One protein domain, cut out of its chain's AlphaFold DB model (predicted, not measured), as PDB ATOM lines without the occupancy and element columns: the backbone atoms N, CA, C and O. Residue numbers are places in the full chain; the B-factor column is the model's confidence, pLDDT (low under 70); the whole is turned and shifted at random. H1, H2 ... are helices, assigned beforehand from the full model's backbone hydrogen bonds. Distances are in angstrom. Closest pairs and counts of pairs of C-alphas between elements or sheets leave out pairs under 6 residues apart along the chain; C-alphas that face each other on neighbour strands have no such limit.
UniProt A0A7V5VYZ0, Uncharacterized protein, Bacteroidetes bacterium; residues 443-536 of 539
ATOM      1  N   LEU A 443     226.993 159.374 286.074       80.56
ATOM      2  CA  LEU A 443     228.384 159.039 285.761       80.56
ATOM      3  C   LEU A 443     228.565 157.521 285.822       80.56
ATOM      4  O   LEU A 443     228.368 156.912 286.882       80.56
ATOM      5  N   SER A 444     228.940 156.914 284.698       88.81
ATOM      6  CA  SER A 444     229.197 155.481 284.666       88.81
ATOM      7  C   SER A 444     230.378 155.150 285.587       88.81
ATOM      8  O   SER A 444     231.280 155.965 285.823       88.81
ATOM      9  N   GLY A 445     230.370 153.945 286.165       90.00
ATOM     10  CA  GLY A 445     231.433 153.516 287.080       90.00
ATOM     11  C   GLY A 445     232.826 153.580 286.441       90.00
ATOM     12  O   GLY A 445     233.796 153.902 287.125       90.00
ATOM     13  N   GLU A 446     232.909 153.344 285.130       90.00
ATOM     14  CA  GLU A 446     234.143 153.408 284.341       90.00
ATOM     15  C   GLU A 446     234.673 154.840 284.210       90.00
ATOM     16  O   GLU A 446     235.846 155.085 284.490       90.00
ATOM     17  N   ILE A 447     233.806 155.803 283.876       92.62
ATOM     18  CA  ILE A 447     234.169 157.226 283.770       92.62
ATOM     19  C   ILE A 447     234.679 157.746 285.114       92.62
ATOM     20  O   ILE A 447     235.708 158.418 285.178       92.62
ATOM     21  N   ARG A 448     234.027 157.361 286.216       91.81
ATOM     22  CA  ARG A 448     234.471 157.737 287.564       91.81
ATOM     23  C   ARG A 448     235.861 157.185 287.892       91.81
ATOM     24  O   ARG A 448     236.661 157.891 288.502       91.81
ATOM     25  N   GLN A 449     236.161 155.948 287.494       93.81
ATOM     26  CA  GLN A 449     237.495 155.375 287.688       93.81
ATOM     27  C   GLN A 449     238.553 156.071 286.829       93.81
ATOM     28  O   GLN A 449     239.634 156.347 287.345       93.81
ATOM     29  N   LYS A 450     238.236 156.420 285.577       94.44
ATOM     30  CA  LYS A 450     239.142 157.187 284.709       94.44
ATOM     31  C   LYS A 450     239.479 158.559 285.300       94.44
ATOM     32  O   LYS A 450     240.655 158.883 285.406       94.44
ATOM     33  N   ILE A 451     238.488 159.309 285.797       94.00
ATOM     34  CA  ILE A 451     238.722 160.610 286.461       94.00
ATOM     35  C   ILE A 451     239.643 160.455 287.681       94.00
ATOM     36  O   ILE A 451     240.555 161.256 287.881       94.00
ATOM     37  N   LEU A 452     239.443 159.411 288.492       91.94
ATOM     38  CA  LEU A 452     240.286 159.155 289.666       91.94
ATOM     39  C   LEU A 452     241.734 158.802 289.295       91.94
ATOM     40  O   LEU A 452     242.640 159.132 290.062       91.94
ATOM     41  N   GLN A 453     241.940 158.155 288.145       94.31
ATOM     42  CA  GLN A 453     243.256 157.785 287.617       94.31
ATOM     43  C   GLN A 453     243.992 158.948 286.933       94.31
ATOM     44  O   GLN A 453     245.199 158.841 286.715       94.31
ATOM     45  N   LEU A 454     243.317 160.064 286.626       92.12
ATOM     46  CA  LEU A 454     243.980 161.255 286.094       92.12
ATOM     47  C   LEU A 454     244.963 161.828 287.127       92.12
ATOM     48  O   LEU A 454     244.605 162.116 288.272       92.12
ATOM     49  N   ASN A 455     246.209 162.035 286.695       88.56
ATOM     50  CA  ASN A 455     247.277 162.652 287.485       88.56
ATOM     51  C   ASN A 455     247.141 164.189 287.555       88.56
ATOM     52  O   ASN A 455     248.017 164.919 287.103       88.56
ATOM     53  N   ILE A 456     246.006 164.669 288.060       88.06
ATOM     54  CA  ILE A 456     245.681 166.091 288.255       88.06
ATOM     55  C   ILE A 456     245.272 166.338 289.712       88.06
ATOM     56  O   ILE A 456     245.055 165.386 290.474       88.06
ATOM     57  N   SER A 457     245.186 167.604 290.120       90.75
ATOM     58  CA  SER A 457     244.827 167.952 291.499       90.75
ATOM     59  C   SER A 457     243.375 167.576 291.832       90.75
ATOM     60  O   SER A 457     242.513 167.521 290.957       90.75
ATOM     61  N   GLU A 458     243.073 167.329 293.110       90.81
ATOM     62  CA  GLU A 458     241.703 166.997 293.544       90.81
ATOM     63  C   GLU A 458     240.704 168.146 293.300       90.81
ATOM     64  O   GLU A 458     239.528 167.896 293.047       90.81
ATOM     65  N   GLU A 459     241.158 169.404 293.318       87.19
ATOM     66  CA  GLU A 459     240.323 170.566 292.974       87.19
ATOM     67  C   GLU A 459     239.894 170.530 291.498       87.19
ATOM     68  O   GLU A 459     238.711 170.698 291.197       87.19
ATOM     69  N   GLU A 460     240.818 170.220 290.585       88.00
ATOM     70  CA  GLU A 460     240.518 170.072 289.154       88.00
ATOM     71  C   GLU A 460     239.602 168.871 288.892       88.00
ATOM     72  O   GLU A 460     238.658 168.985 288.111       88.00
ATOM     73  N   LYS A 461     239.805 167.743 289.592       93.81
ATOM     74  CA  LYS A 461     238.894 166.585 289.499       93.81
ATOM     75  C   LYS A 461     237.465 166.956 289.888       93.81
ATOM     76  O   LYS A 461     236.532 166.530 289.212       93.81
ATOM     77  N   ASN A 462     237.282 167.752 290.943       89.50
ATOM     78  CA  ASN A 462     235.954 168.204 291.365       89.50
ATOM     79  C   ASN A 462     235.310 169.132 290.327       89.50
ATOM     80  O   ASN A 462     234.137 168.948 290.012       89.50
ATOM     81  N   SER A 463     236.078 170.053 289.738       90.12
ATOM     82  CA  SER A 463     235.584 170.919 288.657       90.12
ATOM     83  C   SER A 463     235.135 170.111 287.432       90.12
ATOM     84  O   SER A 463     234.073 170.369 286.873       90.12
ATOM     85  N   ILE A 464     235.901 169.084 287.044       93.00
ATOM     86  CA  ILE A 464     235.547 168.184 285.934       93.00
ATOM     87  C   ILE A 464     234.258 167.412 286.252       93.00
ATOM     88  O   ILE A 464     233.393 167.259 285.392       93.00
ATOM     89  N   LEU A 465     234.097 166.945 287.496       92.12
ATOM     90  CA  LEU A 465     232.881 166.250 287.925       92.12
ATOM     91  C   LEU A 465     231.637 167.146 287.843       92.12
ATOM     92  O   LEU A 465     230.577 166.643 287.475       92.12
ATOM     93  N   GLU A 466     231.755 168.439 288.151       89.56
ATOM     94  CA  GLU A 466     230.657 169.408 288.014       89.56
ATOM     95  C   GLU A 466     230.269 169.630 286.544       89.56
ATOM     96  O   GLU A 466     229.080 169.644 286.222       89.56
ATOM     97  N   GLU A 467     231.245 169.724 285.636       90.75
ATOM     98  CA  GLU A 467     230.985 169.867 284.196       90.75
ATOM     99  C   GLU A 467     230.344 168.609 283.586       90.75
ATOM    100  O   GLU A 467     229.454 168.705 282.735       90.75
ATOM    101  N   PHE A 468     230.740 167.416 284.043       92.06
ATOM    102  CA  PHE A 468     230.295 166.148 283.454       92.06
ATOM    103  C   PHE A 468     228.802 165.878 283.644       92.06
ATOM    104  O   PHE A 468     228.218 165.168 282.824       92.06
ATOM    105  N   VAL A 469     228.166 166.476 284.658       85.62
ATOM    106  CA  VAL A 469     226.712 166.371 284.899       85.62
ATOM    107  C   VAL A 469     225.898 166.830 283.683       85.62
ATOM    108  O   VAL A 469     224.780 166.363 283.476       85.62
ATOM    109  N   TYR A 470     226.466 167.710 282.856       85.19
ATOM    110  CA  TYR A 470     225.799 168.307 281.700       85.19
ATOM    111  C   TYR A 470     226.151 167.641 280.358       85.19
ATOM    112  O   TYR A 470     225.665 168.084 279.316       85.19
ATOM    113  N   LEU A 471     226.994 166.601 280.359       86.19
ATOM    114  CA  LEU A 471     227.504 165.943 279.152       86.19
ATOM    115  C   LEU A 471     226.887 164.554 278.953       86.19
ATOM    116  O   LEU A 471     226.663 163.815 279.911       86.19
ATOM    117  N   THR A 472     226.655 164.156 277.700       88.56
ATOM    118  CA  THR A 472     226.267 162.768 277.384       88.56
ATOM    119  C   THR A 472     227.434 161.804 277.631       88.56
ATOM    120  O   THR A 472     228.586 162.223 277.611       88.56
ATOM    121  N   GLU A 473     227.178 160.505 277.823       87.88
ATOM    122  CA  GLU A 473     228.244 159.513 278.077       87.88
ATOM    123  C   GLU A 473     229.320 159.512 276.972       87.88
ATOM    124  O   GLU A 473     230.514 159.507 277.261       87.88
ATOM    125  N   GLU A 474     228.916 159.642 275.704       89.38
ATOM    126  CA  GLU A 474     229.840 159.784 274.567       89.38
ATOM    127  C   GLU A 474     230.703 161.055 274.663       89.38
ATOM    128  O   GLU A 474     231.898 161.029 274.364       89.38
ATOM    129  N   GLN A 475     230.114 162.174 275.098       91.19
ATOM    130  CA  GLN A 475     230.835 163.433 275.296       91.19
ATOM    131  C   GLN A 475     231.790 163.354 276.488       91.19
ATOM    132  O   GLN A 475     232.911 163.843 276.389       91.19
ATOM    133  N   GLN A 476     231.378 162.708 277.581       93.88
ATOM    134  CA  GLN A 476     232.222 162.462 278.751       93.88
ATOM    135  C   GLN A 476     233.432 161.590 278.377       93.88
ATOM    136  O   GLN A 476     234.558 161.904 278.761       93.88
ATOM    137  N   GLN A 477     233.220 160.536 277.578       94.19
ATOM    138  CA  GLN A 477     234.290 159.667 277.082       94.19
ATOM    139  C   GLN A 477     235.289 160.452 276.223       94.19
ATOM    140  O   GLN A 477     236.494 160.373 276.453       94.19
ATOM    141  N   LYS A 478     234.787 161.260 275.280       94.19
ATOM    142  CA  LYS A 478     235.621 162.093 274.406       94.19
ATOM    143  C   LYS A 478     236.420 163.139 275.191       94.19
ATOM    144  O   LYS A 478     237.607 163.315 274.940       94.19
ATOM    145  N   TYR A 479     235.790 163.798 276.162       93.88
ATOM    146  CA  TYR A 479     236.454 164.775 277.028       93.88
ATOM    147  C   TYR A 479     237.564 164.112 277.859       93.88
ATOM    148  O   TYR A 479     238.660 164.656 277.982       93.88
ATOM    149  N   LEU A 480     237.319 162.908 278.390       93.69
ATOM    150  CA  LEU A 480     238.343 162.135 279.096       93.69
ATOM    151  C   LEU A 480     239.508 161.733 278.194       93.69
ATOM    152  O   LEU A 480     240.651 161.835 278.625       93.69
ATOM    153  N   GLU A 481     239.250 161.307 276.960       91.81
ATOM    154  CA  GLU A 481     240.311 160.983 275.998       91.81
ATOM    155  C   GLU A 481     241.171 162.212 275.665       91.81
ATOM    156  O   GLU A 481     242.397 162.104 275.577       91.81
ATOM    157  N   GLU A 482     240.554 163.391 275.543       89.56
ATOM    158  CA  GLU A 482     241.265 164.660 275.365       89.56
ATOM    159  C   GLU A 482     242.121 164.993 276.601       89.56
ATOM    160  O   GLU A 482     243.314 165.273 276.448       89.56
ATOM    161  N   LEU A 483     241.584 164.860 277.819       87.19
ATOM    162  CA  LEU A 483     242.348 165.047 279.060       87.19
ATOM    163  C   LEU A 483     243.490 164.038 279.219       87.19
ATOM    164  O   LEU A 483     244.599 164.418 279.590       87.19
ATOM    165  N   GLU A 484     243.260 162.763 278.919       87.06
ATOM    166  CA  GLU A 484     244.296 161.726 278.931       87.06
ATOM    167  C   GLU A 484     245.374 162.020 277.880       87.06
ATOM    168  O   GLU A 484     246.555 161.776 278.125       87.06
ATOM    169  N   SER A 485     245.003 162.579 276.724       83.19
ATOM    170  CA  SER A 485     245.960 162.990 275.692       83.19
ATOM    171  C   SER A 485     246.818 164.186 276.114       83.19
ATOM    172  O   SER A 485     247.995 164.229 275.760       83.19
ATOM    173  N   LEU A 486     246.254 165.109 276.902       76.69
ATOM    174  CA  LEU A 486     246.968 166.238 277.505       76.69
ATOM    175  C   LEU A 486     247.863 165.786 278.666       76.69
ATOM    176  O   LEU A 486     248.941 166.338 278.864       76.69
ATOM    177  N   ASN A 487     247.436 164.757 279.404       71.56
ATOM    178  CA  ASN A 487     248.171 164.194 280.536       71.56
ATOM    179  C   ASN A 487     249.221 163.145 280.125       71.56
ATOM    180  O   ASN A 487     250.000 162.679 280.957       71.56
ATOM    181  N   LYS A 488     249.278 162.757 278.844       74.12
ATOM    182  CA  LYS A 488     250.424 162.005 278.327       74.12
ATOM    183  C   LYS A 488     251.652 162.884 278.489       74.12
ATOM    184  O   LYS A 488     251.690 163.978 277.933       74.12
ATOM    185  N   GLU A 489     252.616 162.382 279.267       65.38
ATOM    186  CA  GLU A 489     253.864 163.065 279.599       65.38
ATOM    187  C   GLU A 489     254.353 163.879 278.408       65.38
ATOM    188  O   GLU A 489     254.643 163.335 277.335       65.38
ATOM    189  N   ILE A 490     254.425 165.197 278.615       69.06
ATOM    190  CA  ILE A 490     255.109 166.118 277.713       69.06
ATOM    191  C   ILE A 490     256.424 165.452 277.390       69.06
ATOM    192  O   ILE A 490     257.206 165.182 278.306       69.06
ATOM    193  N   SER A 491     256.629 165.132 276.110       72.19
ATOM    194  CA  SER A 491     257.823 164.413 275.691       72.19
ATOM    195  C   SER A 491     259.009 165.131 276.316       72.19
ATOM    196  O   SER A 491     259.213 166.317 276.056       72.19
ATOM    197  N   SER A 492     259.745 164.443 277.187       78.19
ATOM    198  CA  SER A 492     260.876 165.007 277.933       78.19
ATOM    199  C   SER A 492     261.855 165.740 277.008       78.19
ATOM    200  O   SER A 492     262.433 166.761 277.381       78.19
ATOM    201  N   ASN A 493     261.914 165.303 275.747       82.81
ATOM    202  CA  ASN A 493     262.613 165.938 274.637       82.81
ATOM    203  C   ASN A 493     262.239 167.419 274.402       82.81
ATOM    204  O   ASN A 493     263.110 168.212 274.054       82.81
ATOM    205  N   PHE A 494     260.976 167.824 274.567       87.56
ATOM    206  CA  PHE A 494     260.531 169.209 274.367       87.56
ATOM    207  C   PHE A 494     260.985 170.128 275.495       87.56
ATOM    208  O   PHE A 494     261.513 171.206 275.225       87.56
ATOM    209  N   ILE A 495     260.843 169.682 276.745       88.69
ATOM    210  CA  ILE A 495     261.331 170.429 277.910       88.69
ATOM    211  C   ILE A 495     262.850 170.578 277.808       88.69
ATOM    212  O   ILE A 495     263.373 171.677 277.970       88.69
ATOM    213  N   GLU A 496     263.559 169.507 277.448       92.31
ATOM    214  CA  GLU A 496     265.008 169.553 277.261       92.31
ATOM    215  C   GLU A 496     265.417 170.521 276.138       92.31
ATOM    216  O   GLU A 496     266.372 171.283 276.301       92.31
ATOM    217  N   LYS A 497     264.669 170.562 275.026       92.19
ATOM    218  CA  LYS A 497     264.915 171.498 273.918       92.19
ATOM    219  C   LYS A 497     264.709 172.960 274.334       92.19
ATOM    220  O   LYS A 497     265.539 173.800 273.995       92.19
ATOM    221  N   VAL A 498     263.665 173.262 275.113       93.62
ATOM    222  CA  VAL A 498     263.435 174.612 275.663       93.62
ATOM    223  C   VAL A 498     264.518 174.989 276.669       93.62
ATOM    224  O   VAL A 498     265.057 176.093 276.602       93.62
ATOM    225  N   MET A 499     264.919 174.068 277.548       93.00
ATOM    226  CA  MET A 499     265.966 174.324 278.544       93.00
ATOM    227  C   MET A 499     267.341 174.571 277.911       93.00
ATOM    228  O   MET A 499     268.094 175.408 278.418       93.00
ATOM    229  N   LYS A 500     267.644 173.908 276.785       95.12
ATOM    230  CA  LYS A 500     268.880 174.091 276.002       95.12
ATOM    231  C   LYS A 500     268.899 175.337 275.108       95.12
ATOM    232  O   LYS A 500     269.959 175.648 274.583       95.12
ATOM    233  N   SER A 501     267.773 176.025 274.916       94.44
ATOM    234  CA  SER A 501     267.729 177.253 274.107       94.44
ATOM    235  C   SER A 501     268.471 178.422 274.768       94.44
ATOM    236  O   SER A 501     268.656 178.432 275.987       94.44
ATOM    237  N   ASP A 502     268.834 179.441 273.989       94.88
ATOM    238  CA  ASP A 502     269.514 180.651 274.487       94.88
ATOM    239  C   ASP A 502     268.557 181.672 275.143       94.88
ATOM    240  O   ASP A 502     268.960 182.770 275.525       94.88
ATOM    241  N   LEU A 503     267.279 181.312 275.316       93.31
ATOM    242  CA  LEU A 503     266.275 182.154 275.963       93.31
ATOM    243  C   LEU A 503     266.616 182.423 277.438       93.31
ATOM    244  O   LEU A 503     267.234 181.604 278.128       93.31
ATOM    245  N   ASN A 504     266.157 183.564 277.955       95.56
ATOM    246  CA  ASN A 504     266.290 183.856 279.377       95.56
ATOM    247  C   ASN A 504     265.429 182.891 280.225       95.56
ATOM    248  O   ASN A 504     264.467 182.284 279.755       95.56
ATOM    249  N   GLU A 505     265.772 182.751 281.505       94.81
ATOM    250  CA  GLU A 505     265.133 181.784 282.409       94.81
ATOM    251  C   GLU A 505     263.631 182.051 282.619       94.81
ATOM    252  O   GLU A 505     262.838 181.120 282.781       94.81
ATOM    253  N   LYS A 506     263.211 183.320 282.564       93.56
ATOM    254  CA  LYS A 506     261.806 183.711 282.719       93.56
ATOM    255  C   LYS A 506     260.961 183.233 281.534       93.56
ATOM    256  O   LYS A 506     259.884 182.678 281.750       93.56
ATOM    257  N   ASP A 507     261.469 183.394 280.318       93.94
ATOM    258  CA  ASP A 507     260.793 182.984 279.088       93.94
ATOM    259  C   ASP A 507     260.785 181.460 278.951       93.94
ATOM    260  O   ASP A 507     259.754 180.888 278.601       93.94
ATOM    261  N   LYS A 508     261.871 180.778 279.349       95.44
ATOM    262  CA  LYS A 508     261.906 179.306 279.449       95.44
ATOM    263  C   LYS A 508     260.799 178.777 280.356       95.44
ATOM    264  O   LYS A 508     260.038 177.903 279.946       95.44
ATOM    265  N   ASN A 509     260.669 179.338 281.557       91.25
ATOM    266  CA  ASN A 509     259.639 178.927 282.512       91.25
ATOM    267  C   ASN A 509     258.223 179.213 281.998       91.25
ATOM    268  O   ASN A 509     257.327 178.390 282.187       91.25
ATOM    269  N   TYR A 510     258.019 180.348 281.324       94.25
ATOM    270  CA  TYR A 510     256.738 180.667 280.697       94.25
ATOM    271  C   TYR A 510     256.388 179.663 279.592       94.25
ATOM    272  O   TYR A 510     255.312 179.076 279.628       94.25
ATOM    273  N   ILE A 511     257.316 179.398 278.669       93.00
ATOM    274  CA  ILE A 511     257.123 178.461 277.553       93.00
ATOM    275  C   ILE A 511     256.845 177.046 278.067       93.00
ATOM    276  O   ILE A 511     255.909 176.410 277.593       93.00
ATOM    277  N   ILE A 512     257.598 176.566 279.064       92.19
ATOM    278  CA  ILE A 512     257.363 175.249 279.680       92.19
ATOM    279  C   ILE A 512     255.959 175.183 280.280       92.19
ATOM    280  O   ILE A 512     255.232 174.220 280.033       92.19
ATOM    281  N   LYS A 513     255.553 176.221 281.020       89.50
ATOM    282  CA  LYS A 513     254.216 176.290 281.610       89.50
ATOM    283  C   LYS A 513     253.128 176.323 280.539       89.50
ATOM    284  O   LYS A 513     252.103 175.690 280.715       89.50
ATOM    285  N   THR A 514     253.340 177.009 279.422       90.44
ATOM    286  CA  THR A 514     252.374 177.060 278.316       90.44
ATOM    287  C   THR A 514     252.261 175.719 277.585       90.44
ATOM    288  O   THR A 514     251.151 175.262 277.320       90.44
ATOM    289  N   ILE A 515     253.388 175.054 277.310       89.38
ATOM    290  CA  ILE A 515     253.439 173.738 276.646       89.38
ATOM    291  C   ILE A 515     252.706 172.674 277.471       89.38
ATOM    292  O   ILE A 515     252.064 171.807 276.883       89.38
ATOM    293  N   GLN A 516     252.743 172.771 278.807       84.38
ATOM    294  CA  GLN A 516     252.033 171.859 279.714       84.38
ATOM    295  C   GLN A 516     250.521 171.784 279.478       84.38
ATOM    296  O   GLN A 516     249.920 170.763 279.796       84.38
ATOM    297  N   TYR A 517     249.916 172.818 278.894       81.44
ATOM    298  CA  TYR A 517     248.473 172.874 278.641       81.44
ATOM    299  C   TYR A 517     248.107 172.694 277.159       81.44
ATOM    300  O   TYR A 517     246.953 172.887 276.783       81.44
ATOM    301  N   MET A 518     249.070 172.358 276.295       83.00
ATOM    302  CA  MET A 518     248.845 172.158 274.859       83.00
ATOM    303  C   MET A 518     248.824 170.671 274.505       83.00
ATOM    304  O   MET A 518     249.560 169.883 275.091       83.00
ATOM    305  N   ASN A 519     248.042 170.286 273.493       83.56
ATOM    306  CA  ASN A 519     248.100 168.926 272.954       83.56
ATOM    307  C   ASN A 519     249.445 168.674 272.221       83.56
ATOM    308  O   ASN A 519     250.073 169.631 271.760       83.56
ATOM    309  N   PRO A 520     249.899 167.415 272.070       81.00
ATOM    310  CA  PRO A 520     251.225 167.104 271.520       81.00
ATOM    311  C   PRO A 520     251.517 167.649 270.112       81.00
ATOM    312  O   PRO A 520     252.678 167.901 269.784       81.00
ATOM    313  N   ASP A 521     250.502 167.827 269.268       84.62
ATOM    314  CA  ASP A 521     250.687 168.342 267.908       84.62
ATOM    315  C   ASP A 521     250.792 169.872 267.906       84.62
ATOM    316  O   ASP A 521     251.703 170.431 267.294       84.62
ATOM    317  N   THR A 522     249.972 170.547 268.710       86.88
ATOM    318  CA  THR A 522     250.081 171.985 268.971       86.88
ATOM    319  C   THR A 522     251.394 172.329 269.676       86.88
ATOM    320  O   THR A 522     252.007 173.341 269.348       86.88
ATOM    321  N   GLN A 523     251.890 171.475 270.581       88.25
ATOM    322  CA  GLN A 523     253.218 171.644 271.188       88.25
ATOM    323  C   GLN A 523     254.320 171.682 270.117       88.25
ATOM    324  O   GLN A 523     255.216 172.526 270.186       88.25
ATOM    325  N   LYS A 524     254.252 170.808 269.099       89.00
ATOM    326  CA  LYS A 524     255.221 170.804 267.989       89.00
ATOM    327  C   LYS A 524     255.132 172.078 267.160       89.00
ATOM    328  O   LYS A 524     256.173 172.664 266.885       89.00
ATOM    329  N   GLU A 525     253.929 172.504 266.779       92.38
ATOM    330  CA  GLU A 525     253.726 173.735 266.001       92.38
ATOM    331  C   GLU A 525     254.186 174.980 266.766       92.38
ATOM    332  O   GLU A 525     254.887 175.824 266.211       92.38
ATOM    333  N   PHE A 526     253.861 175.063 268.057       92.88
ATOM    334  CA  PHE A 526     254.253 176.172 268.921       92.88
ATOM    335  C   PHE A 526     255.775 176.260 269.079       92.88
ATOM    336  O   PHE A 526     256.365 177.324 268.901       92.88
ATOM    337  N   LEU A 527     256.437 175.129 269.336       91.06
ATOM    338  CA  LEU A 527     257.896 175.083 269.422       91.06
ATOM    339  C   LEU A 527     258.569 175.351 268.081       91.06
ATOM    340  O   LEU A 527     259.624 175.976 268.037       91.06
ATOM    341  N   HIS A 528     257.973 174.887 266.989       91.50
ATOM    342  CA  HIS A 528     258.449 175.189 265.648       91.50
ATOM    343  C   HIS A 528     258.365 176.692 265.369       91.50
ATOM    344  O   HIS A 528     259.335 177.261 264.889       91.50
ATOM    345  N   TYR A 529     257.272 177.353 265.749       92.88
ATOM    346  CA  TYR A 529     257.117 178.802 265.618       92.88
ATOM    347  C   TYR A 529     258.151 179.588 266.442       92.88
ATOM    348  O   TYR A 529     258.785 180.508 265.920       92.88
ATOM    349  N   ILE A 530     258.367 179.196 267.702       89.88
ATOM    350  CA  ILE A 530     259.352 179.844 268.583       89.88
ATOM    351  C   ILE A 530     260.778 179.657 268.056       89.88
ATOM    352  O   ILE A 530     261.535 180.615 268.030       89.88
ATOM    353  N   PHE A 531     261.147 178.456 267.604       87.19
ATOM    354  CA  PHE A 531     262.531 178.172 267.207       87.19
ATOM    355  C   PHE A 531     262.842 178.405 265.722       87.19
ATOM    356  O   PHE A 531     264.011 178.417 265.357       87.19
ATOM    357  N   GLN A 532     261.846 178.583 264.848       83.31
ATOM    358  CA  GLN A 532     262.089 178.994 263.455       83.31
ATOM    359  C   GLN A 532     262.271 180.499 263.293       83.31
ATOM    360  O   GLN A 532     262.836 180.940 262.294       83.31
ATOM    361  N   THR A 533     261.774 181.299 264.234       62.94
ATOM    362  CA  THR A 533     261.891 182.758 264.140       62.94
ATOM    363  C   THR A 533     263.311 183.256 264.429       62.94
ATOM    364  O   THR A 533     263.648 184.357 264.000       62.94
ATOM    365  N   ASP A 534     264.176 182.420 265.012       54.12
ATOM    366  CA  ASP A 534     265.586 182.737 265.281       54.12
ATOM    367  C   ASP A 534     266.486 182.745 264.024       54.12
ATOM    368  O   ASP A 534     267.554 183.359 264.042       54.12
ATOM    369  N   ASP A 535     266.056 182.156 262.899       50.09
ATOM    370  CA  ASP A 535     266.783 182.255 261.616       50.09
ATOM    371  C   ASP A 535     266.545 183.601 260.895       50.09
ATOM    372  O   ASP A 535     267.181 183.905 259.878       50.09
ATOM    373  N   ILE A 536     265.659 184.453 261.421       47.53
ATOM    374  CA  ILE A 536     265.448 185.810 260.915       47.53
ATOM    375  C   ILE A 536     266.391 186.739 261.680       47.53
ATOM    376  O   ILE A 536     266.011 187.383 262.656       47.53
TER     377      ILE A 536
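Overview. This is residues 443 to 536 of the 539 residues of an uncharacterized protein of Bacteroidetes bacterium (UniProt A0A7V5VYZ0). Two small lobes of three helices each sit end to end in a rod: H1, H2 and H3 form one loose triangle of helices, and H4, H5 and H6 form the other. In each lobe the chain goes back and forth, and residues 488 to 491 join the two lobes. The printed part has 94 residues with six named helices, H1 to H6 in chain order, and no named strand; the class is all helix. It is loose, with a radius of gyration of the C-alphas of 16.7 A, and spans 52 by 22 by 20 A.

Along the chain. H1 is residues 445 to 453, beginning at C-alpha 445 (231.433, 153.516, 287.080). H2 is residues 458 to 468, 15.3 A long. H3 is residues 473 to 487, 20.6 A, ending at C-alpha 487 (248.171, 164.194, 280.536). H4 is residues 492 to 499, and H5 is residues 505 to 515. H6, residues 520 to 535, is the longest at 23.9 A and ends at C-alpha 535 (266.783, 182.255, 261.616).

Arrangement. H1 touches residues 476 to 480 of H3, the same way at a shallow tilt of 16 degrees; their closest C-alphas, of Ile 447 and Gln 477, are 7.1 A apart. H2 is close to H1 but not clearly touching, with C-alphas of Ile 451 and Lys 461 closest at 6.7 A. H4 and H5 touch as a helical hairpin, closest at the C-alphas of Val 498 and Lys 508, 6.2 A. H3 and H6 are close but not clearly touching: the C-alphas of Leu 486 and Pro 520, their closest, are 7.4 A apart. H1 and H6 are apart. Every O i to N i+4 pair is within hydrogen-bond range in H1 to H5, and 9 of 12 in H6.

Size, cuts and confidence. The C-alphas farthest apart, of Gly 445 and Ile 536, are 53.7 A apart. The printed part has no cut, and the five links between helices are tight. Confidence is low, under 70, at residues 489 to 490 and 533 to 536.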